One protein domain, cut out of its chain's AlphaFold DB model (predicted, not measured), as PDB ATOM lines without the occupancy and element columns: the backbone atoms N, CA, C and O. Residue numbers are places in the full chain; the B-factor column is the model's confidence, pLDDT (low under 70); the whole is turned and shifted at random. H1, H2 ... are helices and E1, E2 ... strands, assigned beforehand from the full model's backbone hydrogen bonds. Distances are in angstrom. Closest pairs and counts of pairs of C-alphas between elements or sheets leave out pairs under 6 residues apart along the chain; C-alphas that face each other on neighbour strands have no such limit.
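What this domain is: This is residues 14 to 101 of the 101 residues of the protein "HIT domain-containing protein" of Mycobacterium aquaticum (UniProt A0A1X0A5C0). A small body, one sheet of three strands with H1 along one face and the other face bare of named helices, has a helical arm: H2 sticks out from it, and residues 82 to 101 stand free. The long link of residues 53 to 66 loops out between E2 and E3. The printed part has 88 residues, with E1, H1, E2, E3 and H2 in that order; the sheet runs E1, E3, E2, antiparallel throughout, and the class is mixed, helices and strands. The whole is loose, with a radius of gyration of the C-alphas of 17.4 A, and elongated, spanning 58 by 32 by 20 A.

How they stand to each other: Start at E1, residues 14 to 16, an edge strand antiparallel to E3, residues 67 to 73; look for N 15 and O 68, 2.9 A apart. H1, residues 28 to 45, is on the sheet at a height of 8.8 A, over E3 and along the strands, at 25 degrees to E3 on the local plane; their closest C-alphas, of Ala 38 and Val 70, are 6.8 A apart. This makes two layers, a helix on one face of a sheet. E2, residues 48 to 52, forms a hairpin with E3, with N 50 and O 71 2.9 A apart. E1, H1 and E2 form a split strand-helix-strand unit, two strands running the same way with E3 between them, and its crossover is right-handed. H2, residues 84 to 99, is not on the sheet and is apart from H1. In H1 and H2 every O i to N i+4 pair is within hydrogen-bond range.

Where its parts are: Find C-alpha 14 at (358.709, 367.587, 860.630), where E1 begins. H1 starts at C-alpha 28, (367.554, 381.787, 866.853), and runs 25.6 A; E3 covers 18.6 A and E2 13.2 A. H2 runs 22.7 A to C-alpha 99 at (324.262, 393.206, 848.108).

The domain as a whole: The C-alphas farthest apart, of Lys 19 and Arg 101, are 59.0 A apart. The printed part has no cut; the links E1 to H1 and E2 to E3 are long. Mean pLDDT of the printed part is 93.9, and residue 101 is under 70.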
ATOM      1  N   LEU A  14     358.030 366.810 859.602       98.38
ATOM      2  CA  LEU A  14     358.709 367.587 860.630       98.38
ATOM      3  C   LEU A  14     360.156 367.851 860.204       98.38
ATOM      4  O   LEU A  14     360.906 366.935 859.835       98.38
ATOM      5  N   VAL A  15     360.568 369.108 860.300       98.38
ATOM      6  CA  VAL A  15     361.966 369.524 860.181       98.38
ATOM      7  C   VAL A  15     362.490 369.710 861.594       98.38
ATOM      8  O   VAL A  15     361.997 370.561 862.329       98.38
ATOM      9  N   ILE A  16     363.446 368.872 861.982       97.44
ATOM     10  CA  ILE A  16     363.990 368.801 863.342       97.44
ATOM     11  C   ILE A  16     365.496 369.005 863.302       97.44
ATOM     12  O   ILE A  16     366.144 368.654 862.312       97.44
ATOM     13  N   HIS A  17     366.036 369.561 864.379       96.75
ATOM     14  CA  HIS A  17     367.462 369.811 864.510       96.75
ATOM     15  C   HIS A  17     368.104 368.718 865.380       96.75
ATOM     16  O   HIS A  17     367.462 368.167 866.264       96.75
ATOM     17  N   CYS A  18     369.370 368.362 865.156       96.00
ATOM     18  CA  CYS A  18     370.030 367.339 865.982       96.00
ATOM     19  C   CYS A  18     370.330 367.844 867.409       96.00
ATOM     20  O   CYS A  18     370.193 367.108 868.384       96.00
ATOM     21  N   LYS A  19     370.704 369.122 867.540       96.81
ATOM     22  CA  LYS A  19     370.817 369.836 868.821       96.81
ATOM     23  C   LYS A  19     369.430 370.079 869.406       96.81
ATOM     24  O   LYS A  19     368.603 370.727 868.772       96.81
ATOM     25  N   HIS A  20     369.224 369.623 870.635       98.19
ATOM     26  CA  HIS A  20     368.015 369.910 871.394       98.19
ATOM     27  C   HIS A  20     367.955 371.382 871.819       98.19
ATOM     28  O   HIS A  20     368.876 371.904 872.445       98.19
ATOM     29  N   THR A  21     366.824 372.013 871.525       98.31
ATOM     30  CA  THR A  21     366.369 373.287 872.087       98.31
ATOM     31  C   THR A  21     364.879 373.152 872.386       98.31
ATOM     32  O   THR A  21     364.199 372.396 871.693       98.31
ATOM     33  N   SER A  22     364.367 373.810 873.432       98.06
ATOM     34  CA  SER A  22     362.983 373.584 873.886       98.06
ATOM     35  C   SER A  22     361.945 373.980 872.843       98.06
ATOM     36  O   SER A  22     360.908 373.329 872.734       98.06
ATOM     37  N   ASP A  23     362.231 375.037 872.092       98.44
ATOM     38  CA  ASP A  23     361.386 375.662 871.086       98.44
ATOM     39  C   ASP A  23     362.228 376.635 870.236       98.44
ATOM     40  O   ASP A  23     363.411 376.878 870.510       98.44
ATOM     41  N   ALA A  24     361.617 377.205 869.195       97.56
ATOM     42  CA  ALA A  24     362.310 378.065 868.240       97.56
ATOM     43  C   ALA A  24     362.857 379.374 868.847       97.56
ATOM     44  O   ALA A  24     363.784 379.952 868.281       97.56
ATOM     45  N   ALA A  25     362.336 379.847 869.987       98.06
ATOM     46  CA  ALA A  25     362.853 381.052 870.642       98.06
ATOM     47  C   ALA A  25     364.096 380.771 871.499       98.06
ATOM     48  O   ALA A  25     364.886 381.682 871.741       98.06
ATOM     49  N   ALA A  26     364.313 379.523 871.923       98.19
ATOM     50  CA  ALA A  26     365.458 379.159 872.755       98.19
ATOM     51  C   ALA A  26     366.813 379.312 872.040       98.19
ATOM     52  O   ALA A  26     367.842 379.487 872.695       98.19
ATOM     53  N   ASN A  27     366.842 379.225 870.705       98.06
ATOM     54  CA  ASN A  27     368.049 379.471 869.917       98.06
ATOM     55  C   ASN A  27     367.698 379.937 868.485       98.06
ATOM     56  O   ASN A  27     367.335 379.104 867.649       98.06
ATOM     57  N   PRO A  28     367.857 381.239 868.177       96.62
ATOM     58  CA  PRO A  28     367.554 381.787 866.853       96.62
ATOM     59  C   PRO A  28     368.387 381.217 865.695       96.62
ATOM     60  O   PRO A  28     367.906 381.193 864.567       96.62
ATOM     61  N   GLU A  29     369.611 380.747 865.949       98.12
ATOM     62  CA  GLU A  29     370.463 380.111 864.933       98.12
ATOM     63  C   GLU A  29     369.903 378.738 864.540       98.12
ATOM     64  O   GLU A  29     369.686 378.462 863.366       98.12
ATOM     65  N   VAL A  30     369.519 377.917 865.524       98.06
ATOM     66  CA  VAL A  30     368.829 376.641 865.256       98.06
ATOM     67  C   VAL A  30     367.511 376.877 864.509       98.06
ATOM     68  O   VAL A  30     367.172 376.141 863.582       98.06
ATOM     69  N   ALA A  31     366.757 377.911 864.889       98.19
ATOM     70  CA  ALA A  31     365.511 378.254 864.213       98.19
ATOM     71  C   ALA A  31     365.733 378.683 862.751       98.19
ATOM     72  O   ALA A  31     364.951 378.295 861.877       98.19
ATOM     73  N   SER A  32     366.793 379.449 862.467       98.38
ATOM     74  CA  SER A  32     367.102 379.914 861.112       98.38
ATOM     75  C   SER A  32     367.532 378.765 860.196       98.38
ATOM     76  O   SER A  32     367.026 378.665 859.078       98.38
ATOM     77  N   GLU A  33     368.364 377.841 860.679       98.50
ATOM     78  CA  GLU A  33     368.790 376.648 859.933       98.50
ATOM     79  C   GLU A  33     367.615 375.719 859.598       98.50
ATOM     80  O   GLU A  33     367.506 375.192 858.482       98.50
ATOM     81  N   LEU A  34     366.693 375.544 860.550       98.50
ATOM     82  CA  LEU A  34     365.472 374.776 860.329       98.50
ATOM     83  C   LEU A  34     364.569 375.437 859.294       98.50
ATOM     84  O   LEU A  34     364.081 374.751 858.394       98.50
ATOM     85  N   MET A  35     364.366 376.753 859.391       98.69
ATOM     86  CA  MET A  35     363.538 377.489 858.437       98.69
ATOM     87  C   MET A  35     364.151 377.459 857.035       98.69
ATOM     88  O   MET A  35     363.437 377.214 856.065       98.69
ATOM     89  N   PHE A  36     365.472 377.620 856.924       98.69
ATOM     90  CA  PHE A  36     366.195 377.474 855.662       98.69
ATOM     91  C   PHE A  36     365.954 376.091 855.040       98.69
ATOM     92  O   PHE A  36     365.562 375.985 853.878       98.69
ATOM     93  N   SER A  37     366.106 375.029 855.834       98.50
ATOM     94  CA  SER A  37     365.888 373.649 855.383       98.50
ATOM     95  C   SER A  37     364.436 373.387 854.961       98.50
ATOM     96  O   SER A  37     364.191 372.727 853.949       98.50
ATOM     97  N   ALA A  38     363.468 373.914 855.715       98.69
ATOM     98  CA  ALA A  38     362.046 373.805 855.402       98.69
ATOM     99  C   ALA A  38     361.695 374.534 854.094       98.69
ATOM    100  O   ALA A  38     361.055 373.949 853.219       98.69
ATOM    101  N   ALA A  39     362.166 375.772 853.928       98.69
ATOM    102  CA  ALA A  39     361.949 376.566 852.722       98.69
ATOM    103  C   ALA A  39     362.566 375.901 851.481       98.69
ATOM    104  O   ALA A  39     361.895 375.773 850.458       98.69
ATOM    105  N   MET A  40     363.804 375.405 851.587       98.50
ATOM    106  CA  MET A  40     364.471 374.673 850.505       98.50
ATOM    107  C   MET A  40     363.693 373.425 850.085       98.50
ATOM    108  O   MET A  40     363.569 373.145 848.894       98.50
ATOM    109  N   TRP A  41     363.134 372.684 851.040       98.06
ATOM    110  CA  TRP A  41     362.340 371.496 850.737       98.06
ATOM    111  C   TRP A  41     361.030 371.826 850.026       98.06
ATOM    112  O   TRP A  41     360.700 371.174 849.036       98.06
ATOM    113  N   VAL A  42     360.313 372.859 850.480       98.56
ATOM    114  CA  VAL A  42     359.088 373.332 849.813       98.56
ATOM    115  C   VAL A  42     359.401 373.795 848.388       98.56
ATOM    116  O   VAL A  42     358.716 373.382 847.451       98.56
ATOM    117  N   ALA A  43     360.466 374.583 848.209       98.50
ATOM    118  CA  ALA A  43     360.899 375.075 846.903       98.50
ATOM    119  C   ALA A  43     361.279 373.931 845.954       98.50
ATOM    120  O   ALA A  43     360.808 373.888 844.820       98.50
ATOM    121  N   TYR A  44     362.069 372.964 846.430       98.12
ATOM    122  CA  TYR A  44     362.470 371.793 845.650       98.12
ATOM    123  C   TYR A  44     361.276 370.935 845.208       98.12
ATOM    124  O   TYR A  44     361.274 370.385 844.110       98.12
ATOM    125  N   ARG A  45     360.247 370.816 846.055       97.19
ATOM    126  CA  ARG A  45     359.025 370.061 845.750       97.19
ATOM    127  C   ARG A  45     358.043 370.827 844.861       97.19
ATOM    128  O   ARG A  45     357.174 370.190 844.276       97.19
ATOM    129  N   GLY A  46     358.151 372.154 844.776       97.88
ATOM    130  CA  GLY A  46     357.227 372.992 844.007       97.88
ATOM    131  C   GLY A  46     355.787 372.951 844.532       97.88
ATOM    132  O   GLY A  46     354.846 372.964 843.742       97.88
ATOM    133  N   ILE A  47     355.605 372.857 845.854       97.38
ATOM    134  CA  ILE A  47     354.285 372.718 846.494       97.38
ATOM    135  C   ILE A  47     353.856 373.994 847.223       97.38
ATOM    136  O   ILE A  47     354.680 374.818 847.613       97.38
ATOM    137  N   GLN A  48     352.553 374.116 847.480       97.38
ATOM    138  CA  GLN A  48     352.034 375.049 848.479       97.38
ATOM    139  C   GLN A  48     352.108 374.386 849.857       97.38
ATOM    140  O   GLN A  48     351.798 373.203 849.993       97.38
ATOM    141  N   ALA A  49     352.521 375.124 850.886       97.81
ATOM    142  CA  ALA A  49     352.619 374.597 852.242       97.81
ATOM    143  C   ALA A  49     352.492 375.705 853.290       97.81
ATOM    144  O   ALA A  49     352.811 376.866 853.025       97.81
ATOM    145  N   ASN A  50     352.091 375.338 854.505       97.31
ATOM    146  CA  ASN A  50     352.388 376.143 855.685       97.31
ATOM    147  C   ASN A  50     353.659 375.620 856.357       97.31
ATOM    148  O   ASN A  50     353.836 374.410 856.481       97.31
ATOM    149  N   ILE A  51     354.507 376.536 856.827       97.94
ATOM    150  CA  ILE A  51     355.626 376.228 857.722       97.94
ATOM    151  C   ILE A  51     355.282 376.837 859.082       97.94
ATOM    152  O   ILE A  51     355.123 378.052 859.183       97.94
ATOM    153  N   ILE A  52     355.092 375.999 860.102       95.81
ATOM    154  CA  ILE A  52     354.532 376.405 861.400       95.81
ATOM    155  C   ILE A  52     355.367 375.798 862.530       95.81
ATOM    156  O   ILE A  52     355.809 374.657 862.440       95.81
ATOM    157  N   THR A  53     355.558 376.544 863.614       97.12
ATOM    158  CA  THR A  53     356.141 376.047 864.867       97.12
ATOM    159  C   THR A  53     355.380 376.614 866.055       97.12
ATOM    160  O   THR A  53     354.832 377.711 865.973       97.12
ATOM    161  N   SER A  54     355.396 375.880 867.163       97.12
ATOM    162  CA  SER A  54     354.736 376.243 868.416       97.12
ATOM    163  C   SER A  54     355.767 376.555 869.501       97.12
ATOM    164  O   SER A  54     356.783 375.868 869.602       97.12
ATOM    165  N   ILE A  55     355.505 377.579 870.318       98.00
ATOM    166  CA  ILE A  55     356.345 377.976 871.458       98.00
ATOM    167  C   ILE A  55     355.477 377.946 872.717       98.00
ATOM    168  O   ILE A  55     354.641 378.822 872.923       98.00
ATOM    169  N   GLY A  56     355.677 376.931 873.556       98.00
ATOM    170  CA  GLY A  56     354.899 376.724 874.775       98.00
ATOM    171  C   GLY A  56     353.542 376.031 874.556       98.00
ATOM    172  O   GLY A  56     353.045 375.938 873.430       98.00
ATOM    173  N   PRO A  57     352.935 375.514 875.642       97.38
ATOM    174  CA  PRO A  57     351.722 374.693 875.575       97.38
ATOM    175  C   PRO A  57     350.493 375.462 875.072       97.38
ATOM    176  O   PRO A  57     349.693 374.895 874.331       97.38
ATOM    177  N   ASP A  58     350.375 376.754 875.391       96.50
ATOM    178  CA  ASP A  58     349.253 377.595 874.943       96.50
ATOM    179  C   ASP A  58     349.294 377.861 873.432       96.50
ATOM    180  O   ASP A  58     348.265 378.088 872.799       96.50
ATOM    181  N   ALA A  59     350.483 377.759 872.829       96.06
ATOM    182  CA  ALA A  59     350.673 377.753 871.384       96.06
ATOM    183  C   ALA A  59     350.612 376.333 870.793       96.06
ATOM    184  O   ALA A  59     351.151 376.123 869.713       96.06
ATOM    185  N   THR A  60     350.001 375.377 871.503       94.56
ATOM    186  CA  THR A  60     349.813 373.957 871.142       94.56
ATOM    187  C   THR A  60     351.071 373.079 871.112       94.56
ATOM    188  O   THR A  60     351.031 371.954 870.610       94.56
ATOM    189  N   GLN A  61     352.189 373.521 871.698       97.62
ATOM    190  CA  GLN A  61     353.401 372.704 871.763       97.62
ATOM    191  C   GLN A  61     353.253 371.530 872.748       97.62
ATOM    192  O   GLN A  61     353.078 371.732 873.949       97.62
ATOM    193  N   THR A  62     353.420 370.297 872.264       96.31
ATOM    194  CA  THR A  62     353.397 369.075 873.097       96.31
ATOM    195  C   THR A  62     354.775 368.429 873.263       96.31
ATOM    196  O   THR A  62     355.059 367.839 874.304       96.31
ATOM    197  N   VAL A  63     355.664 368.580 872.274       97.06
ATOM    198  CA  VAL A  63     357.048 368.079 872.310       97.06
ATOM    199  C   VAL A  63     358.013 369.252 872.457       97.06
ATOM    200  O   VAL A  63     358.097 370.119 871.587       97.06
ATOM    201  N   ARG A  64     358.781 369.263 873.551       97.75
ATOM    202  CA  ARG A  64     359.748 370.327 873.878       97.75
ATOM    203  C   ARG A  64     361.104 370.095 873.215       97.75
ATOM    204  O   ARG A  64     362.124 370.025 873.882       97.75
ATOM    205  N   HIS A  65     361.096 369.903 871.905       97.88
ATOM    206  CA  HIS A  65     362.285 369.851 871.064       97.88
ATOM    207  C   HIS A  65     361.946 370.618 869.792       97.88
ATOM    208  O   HIS A  65     360.953 370.273 869.161       97.88
ATOM    209  N   THR A  66     362.715 371.632 869.409       97.75
ATOM    210  CA  THR A  66     362.380 372.500 868.272       97.75
ATOM    211  C   THR A  66     362.130 371.712 866.996       97.75
ATOM    212  O   THR A  66     362.991 370.976 866.511       97.75
ATOM    213  N   HIS A  67     360.937 371.892 866.444       98.00
ATOM    214  CA  HIS A  67     360.519 371.284 865.196       98.00
ATOM    215  C   HIS A  67     359.640 372.259 864.423       98.00
ATOM    216  O   HIS A  67     358.798 372.938 865.002       98.00
ATOM    217  N   LEU A  68     359.822 372.298 863.107       98.50
ATOM    218  CA  LEU A  68     358.894 372.966 862.206       98.50
ATOM    219  C   LEU A  68     357.990 371.914 861.573       98.50
ATOM    220  O   LEU A  68     358.473 370.927 861.015       98.50
ATOM    221  N   HIS A  69     356.690 372.154 861.615       98.06
ATOM    222  CA  HIS A  69     355.729 371.484 860.759       98.06
ATOM    223  C   HIS A  69     355.819 372.087 859.362       98.06
ATOM    224  O   HIS A  69     355.643 373.294 859.205       98.06
ATOM    225  N   VAL A  70     356.045 371.257 858.348       98.50
ATOM    226  CA  VAL A  70     355.790 371.623 856.953       98.50
ATOM    227  C   VAL A  70     354.557 370.855 856.515       98.50
ATOM    228  O   VAL A  70     354.600 369.636 856.363       98.50
ATOM    229  N   VAL A  71     353.451 371.575 856.362       97.69
ATOM    230  CA  VAL A  71     352.125 371.017 856.087       97.69
ATOM    231  C   VAL A  71     351.748 371.367 854.650       97.69
ATOM    232  O   VAL A  71     351.403 372.526 854.396       97.69
ATOM    233  N   PRO A  72     351.832 370.421 853.696       97.56
ATOM    234  CA  PRO A  72     351.382 370.650 852.331       97.56
ATOM    235  C   PRO A  72     349.925 371.098 852.293       97.56
ATOM    236  O   PRO A  72     349.086 370.568 853.026       97.56
ATOM    237  N   ARG A  73     349.648 372.078 851.433       96.62
ATOM    238  CA  ARG A  73     348.330 372.674 851.224       96.62
ATOM    239  C   ARG A  73     347.869 372.450 849.795       96.62
ATOM    240  O   ARG A  73     348.669 372.439 848.859       96.62
ATOM    241  N   ARG A  74     346.563 372.303 849.624       94.75
ATOM    242  CA  ARG A  74     345.901 372.240 848.316       94.75
ATOM    243  C   ARG A  74     344.572 372.973 848.394       94.75
ATOM    244  O   ARG A  74     344.018 373.170 849.474       94.75
ATOM    245  N   LEU A  75     344.061 373.375 847.237       92.50
ATOM    246  CA  LEU A  75     342.722 373.942 847.161       92.50
ATOM    247  C   LEU A  75     341.719 372.953 847.776       92.50
ATOM    248  O   LEU A  75     341.743 371.772 847.431       92.50
ATOM    249  N   ASN A  76     340.859 373.451 848.666       88.75
ATOM    250  CA  ASN A  76     339.838 372.668 849.371       88.75
ATOM    251  C   ASN A  76     340.411 371.489 850.184       88.75
ATOM    252  O   ASN A  76     339.863 370.394 850.165       88.75
ATOM    253  N   ASP A  77     341.537 371.685 850.882       91.31
ATOM    254  CA  ASP A  77     342.057 370.685 851.831       91.31
ATOM    255  C   ASP A  77     341.375 370.678 853.198       91.31
ATOM    256  O   ASP A  77     341.770 369.892 854.057       91.31
ATOM    257  N   ASP A  78     340.383 371.548 853.391       86.94
ATOM    258  CA  ASP A  78     339.567 371.676 854.596       86.94
ATOM    259  C   ASP A  78     340.364 371.831 855.899       86.94
ATOM    260  O   ASP A  78     339.803 371.663 856.977       86.94
ATOM    261  N   LEU A  79     341.655 372.188 855.833       89.81
ATOM    262  CA  LEU A  79     342.471 372.422 857.020       89.81
ATOM    263  C   LEU A  79     342.222 373.848 857.537       89.81
ATOM    264  O   LEU A  79     342.737 374.808 856.937       89.81
ATOM    265  N   PRO A  80     341.472 374.025 858.647       85.88
ATOM    266  CA  PRO A  80     341.254 375.342 859.214       85.88
ATOM    267  C   PRO A  80     342.556 375.866 859.819       85.88
ATOM    268  O   PRO A  80     343.282 375.153 860.513       85.88
ATOM    269  N   LEU A  81     342.830 377.144 859.593       82.38
ATOM    270  CA  LEU A  81     343.806 377.885 860.379       82.38
ATOM    271  C   LEU A  81     343.077 378.575 861.541       82.38
ATOM    272  O   LEU A  81     341.874 378.833 861.440       82.38
ATOM    273  N   PRO A  82     343.775 378.923 862.638       79.00
ATOM    274  CA  PRO A  82     343.144 379.528 863.816       79.00
ATOM    275  C   PRO A  82     342.334 380.804 863.528       79.00
ATOM    276  O   PRO A  82     341.459 381.169 864.307       79.00
ATOM    277  N   TRP A  83     342.618 381.476 862.410       80.44
ATOM    278  CA  TRP A  83     341.952 382.699 861.962       80.44
ATOM    279  C   TRP A  83     340.902 382.488 860.854       80.44
ATOM    280  O   TRP A  83     340.277 383.454 860.406       80.44
ATOM    281  N   THR A  84     340.703 381.255 860.376       84.06
ATOM    282  CA  THR A  84     339.733 380.949 859.312       84.06
ATOM    283  C   THR A  84     338.298 381.347 859.695       84.06
ATOM    284  O   THR A  84     337.648 381.997 858.875       84.06
ATOM    285  N   PRO A  85     337.789 381.080 860.918       82.75
ATOM    286  CA  PRO A  85     336.431 381.487 861.293       82.75
ATOM    287  C   PRO A  85     336.191 383.004 861.206       82.75
ATOM    288  O   PRO A  85     335.181 383.442 860.656       82.75
ATOM    289  N   GLN A  86     337.140 383.811 861.686       84.31
ATOM    290  CA  GLN A  86     337.056 385.274 861.676       84.31
ATOM    291  C   GLN A  86     337.161 385.834 860.251       84.31
ATOM    292  O   GLN A  86     336.549 386.853 859.930       84.31
ATOM    293  N   GLN A  87     337.937 385.185 859.374       83.94
ATOM    294  CA  GLN A  87     337.992 385.538 857.952       83.94
ATOM    295  C   GLN A  87     336.663 385.256 857.254       83.94
ATOM    296  O   GLN A  87     336.139 386.139 856.575       83.94
ATOM    297  N   MET A  88     336.088 384.072 857.478       84.06
ATOM    298  CA  MET A  88     334.785 383.705 856.920       84.06
ATOM    299  C   MET A  88     333.687 384.659 857.390       84.06
ATOM    300  O   MET A  88     332.847 385.081 856.600       84.06
ATOM    301  N   GLU A  89     333.692 385.035 858.670       88.19
ATOM    302  CA  GLU A  89     332.756 386.024 859.203       88.19
ATOM    303  C   GLU A  89     332.904 387.387 858.517       88.19
ATOM    304  O   GLU A  89     331.912 387.974 858.085       88.19
ATOM    305  N   ARG A  90     334.139 387.863 858.336       87.94
ATOM    306  CA  ARG A  90     334.420 389.129 857.647       87.94
ATOM    307  C   ARG A  90     333.960 389.121 856.189       87.94
ATOM    308  O   ARG A  90     333.455 390.130 855.706       87.94
ATOM    309  N   GLU A  91     334.126 388.003 855.485       89.44
ATOM    310  CA  GLU A  91     333.634 387.846 854.113       89.44
ATOM    311  C   GLU A  91     332.110 387.814 854.037       89.44
ATOM    312  O   GLU A  91     331.543 388.444 853.144       89.44
ATOM    313  N   ARG A  92     331.437 387.145 854.987       89.00
ATOM    314  CA  ARG A  92     329.968 387.174 855.084       89.00
ATOM    315  C   ARG A  92     329.455 388.609 855.212       89.00
ATOM    316  O   ARG A  92     328.574 388.999 854.452       89.00
ATOM    317  N   TRP A  93     330.050 389.402 856.105       85.81
ATOM    318  CA  TRP A  93     329.685 390.812 856.283       85.81
ATOM    319  C   TRP A  93     329.960 391.664 855.044       85.81
ATOM    320  O   TRP A  93     329.124 392.484 854.674       85.81
ATOM    321  N   ARG A  94     331.096 391.451 854.369       90.62
ATOM    322  CA  ARG A  94     331.416 392.165 853.125       90.62
ATOM    323  C   ARG A  94     330.365 391.912 852.041       90.62
ATOM    324  O   ARG A  94     329.871 392.867 851.458       90.62
ATOM    325  N   ARG A  95     329.991 390.646 851.822       90.25
ATOM    326  CA  ARG A  95     328.980 390.270 850.818       90.25
ATOM    327  C   ARG A  95     327.604 390.857 851.123       90.25
ATOM    328  O   ARG A  95     326.916 391.263 850.198       90.25
ATOM    329  N   ALA A  96     327.213 390.914 852.399       87.81
ATOM    330  CA  ALA A  96     325.953 391.540 852.802       87.81
ATOM    331  C   ALA A  96     325.927 393.041 852.451       87.81
ATOM    332  O   ALA A  96     324.978 393.507 851.836       87.81
ATOM    333  N   LEU A  97     327.009 393.775 852.749       89.44
ATOM    334  CA  LEU A  97     327.128 395.205 852.427       89.44
ATOM    335  C   LEU A  97     327.161 395.497 850.917       89.44
ATOM    336  O   LEU A  97     326.711 396.555 850.490       89.44
ATOM    337  N   GLU A  98     327.734 394.594 850.119       88.88
ATOM    338  CA  GLU A  98     327.771 394.718 848.656       88.88
ATOM    339  C   GLU A  98     326.413 394.418 848.007       88.88
ATOM    340  O   GLU A  98     326.117 394.986 846.961       88.88
ATOM    341  N   ALA A  99     325.594 393.551 848.610       82.62
ATOM    342  CA  ALA A  99     324.262 393.206 848.108       82.62
ATOM    343  C   ALA A  99     323.199 394.283 848.399       82.62
ATOM    344  O   ALA A  99     322.217 394.376 847.665       82.62
ATOM    345  N   ASP A 100     323.402 395.093 849.440       74.50
ATOM    346  CA  ASP A 100     322.507 396.190 849.844       74.50
ATOM    347  C   ASP A 100     322.764 397.512 849.081       74.50
ATOM    348  O   ASP A 100     322.196 398.552 849.424       74.50
ATOM    349  N   ARG A 101     323.635 397.501 848.064       67.69
ATOM    350  CA  ARG A 101     324.103 398.681 847.328       67.69
ATOM    351  C   ARG A 101     323.727 398.623 845.849       67.69
ATOM    352  O   ARG A 101     323.424 399.709 845.305       67.69
TER     353      ARG A 101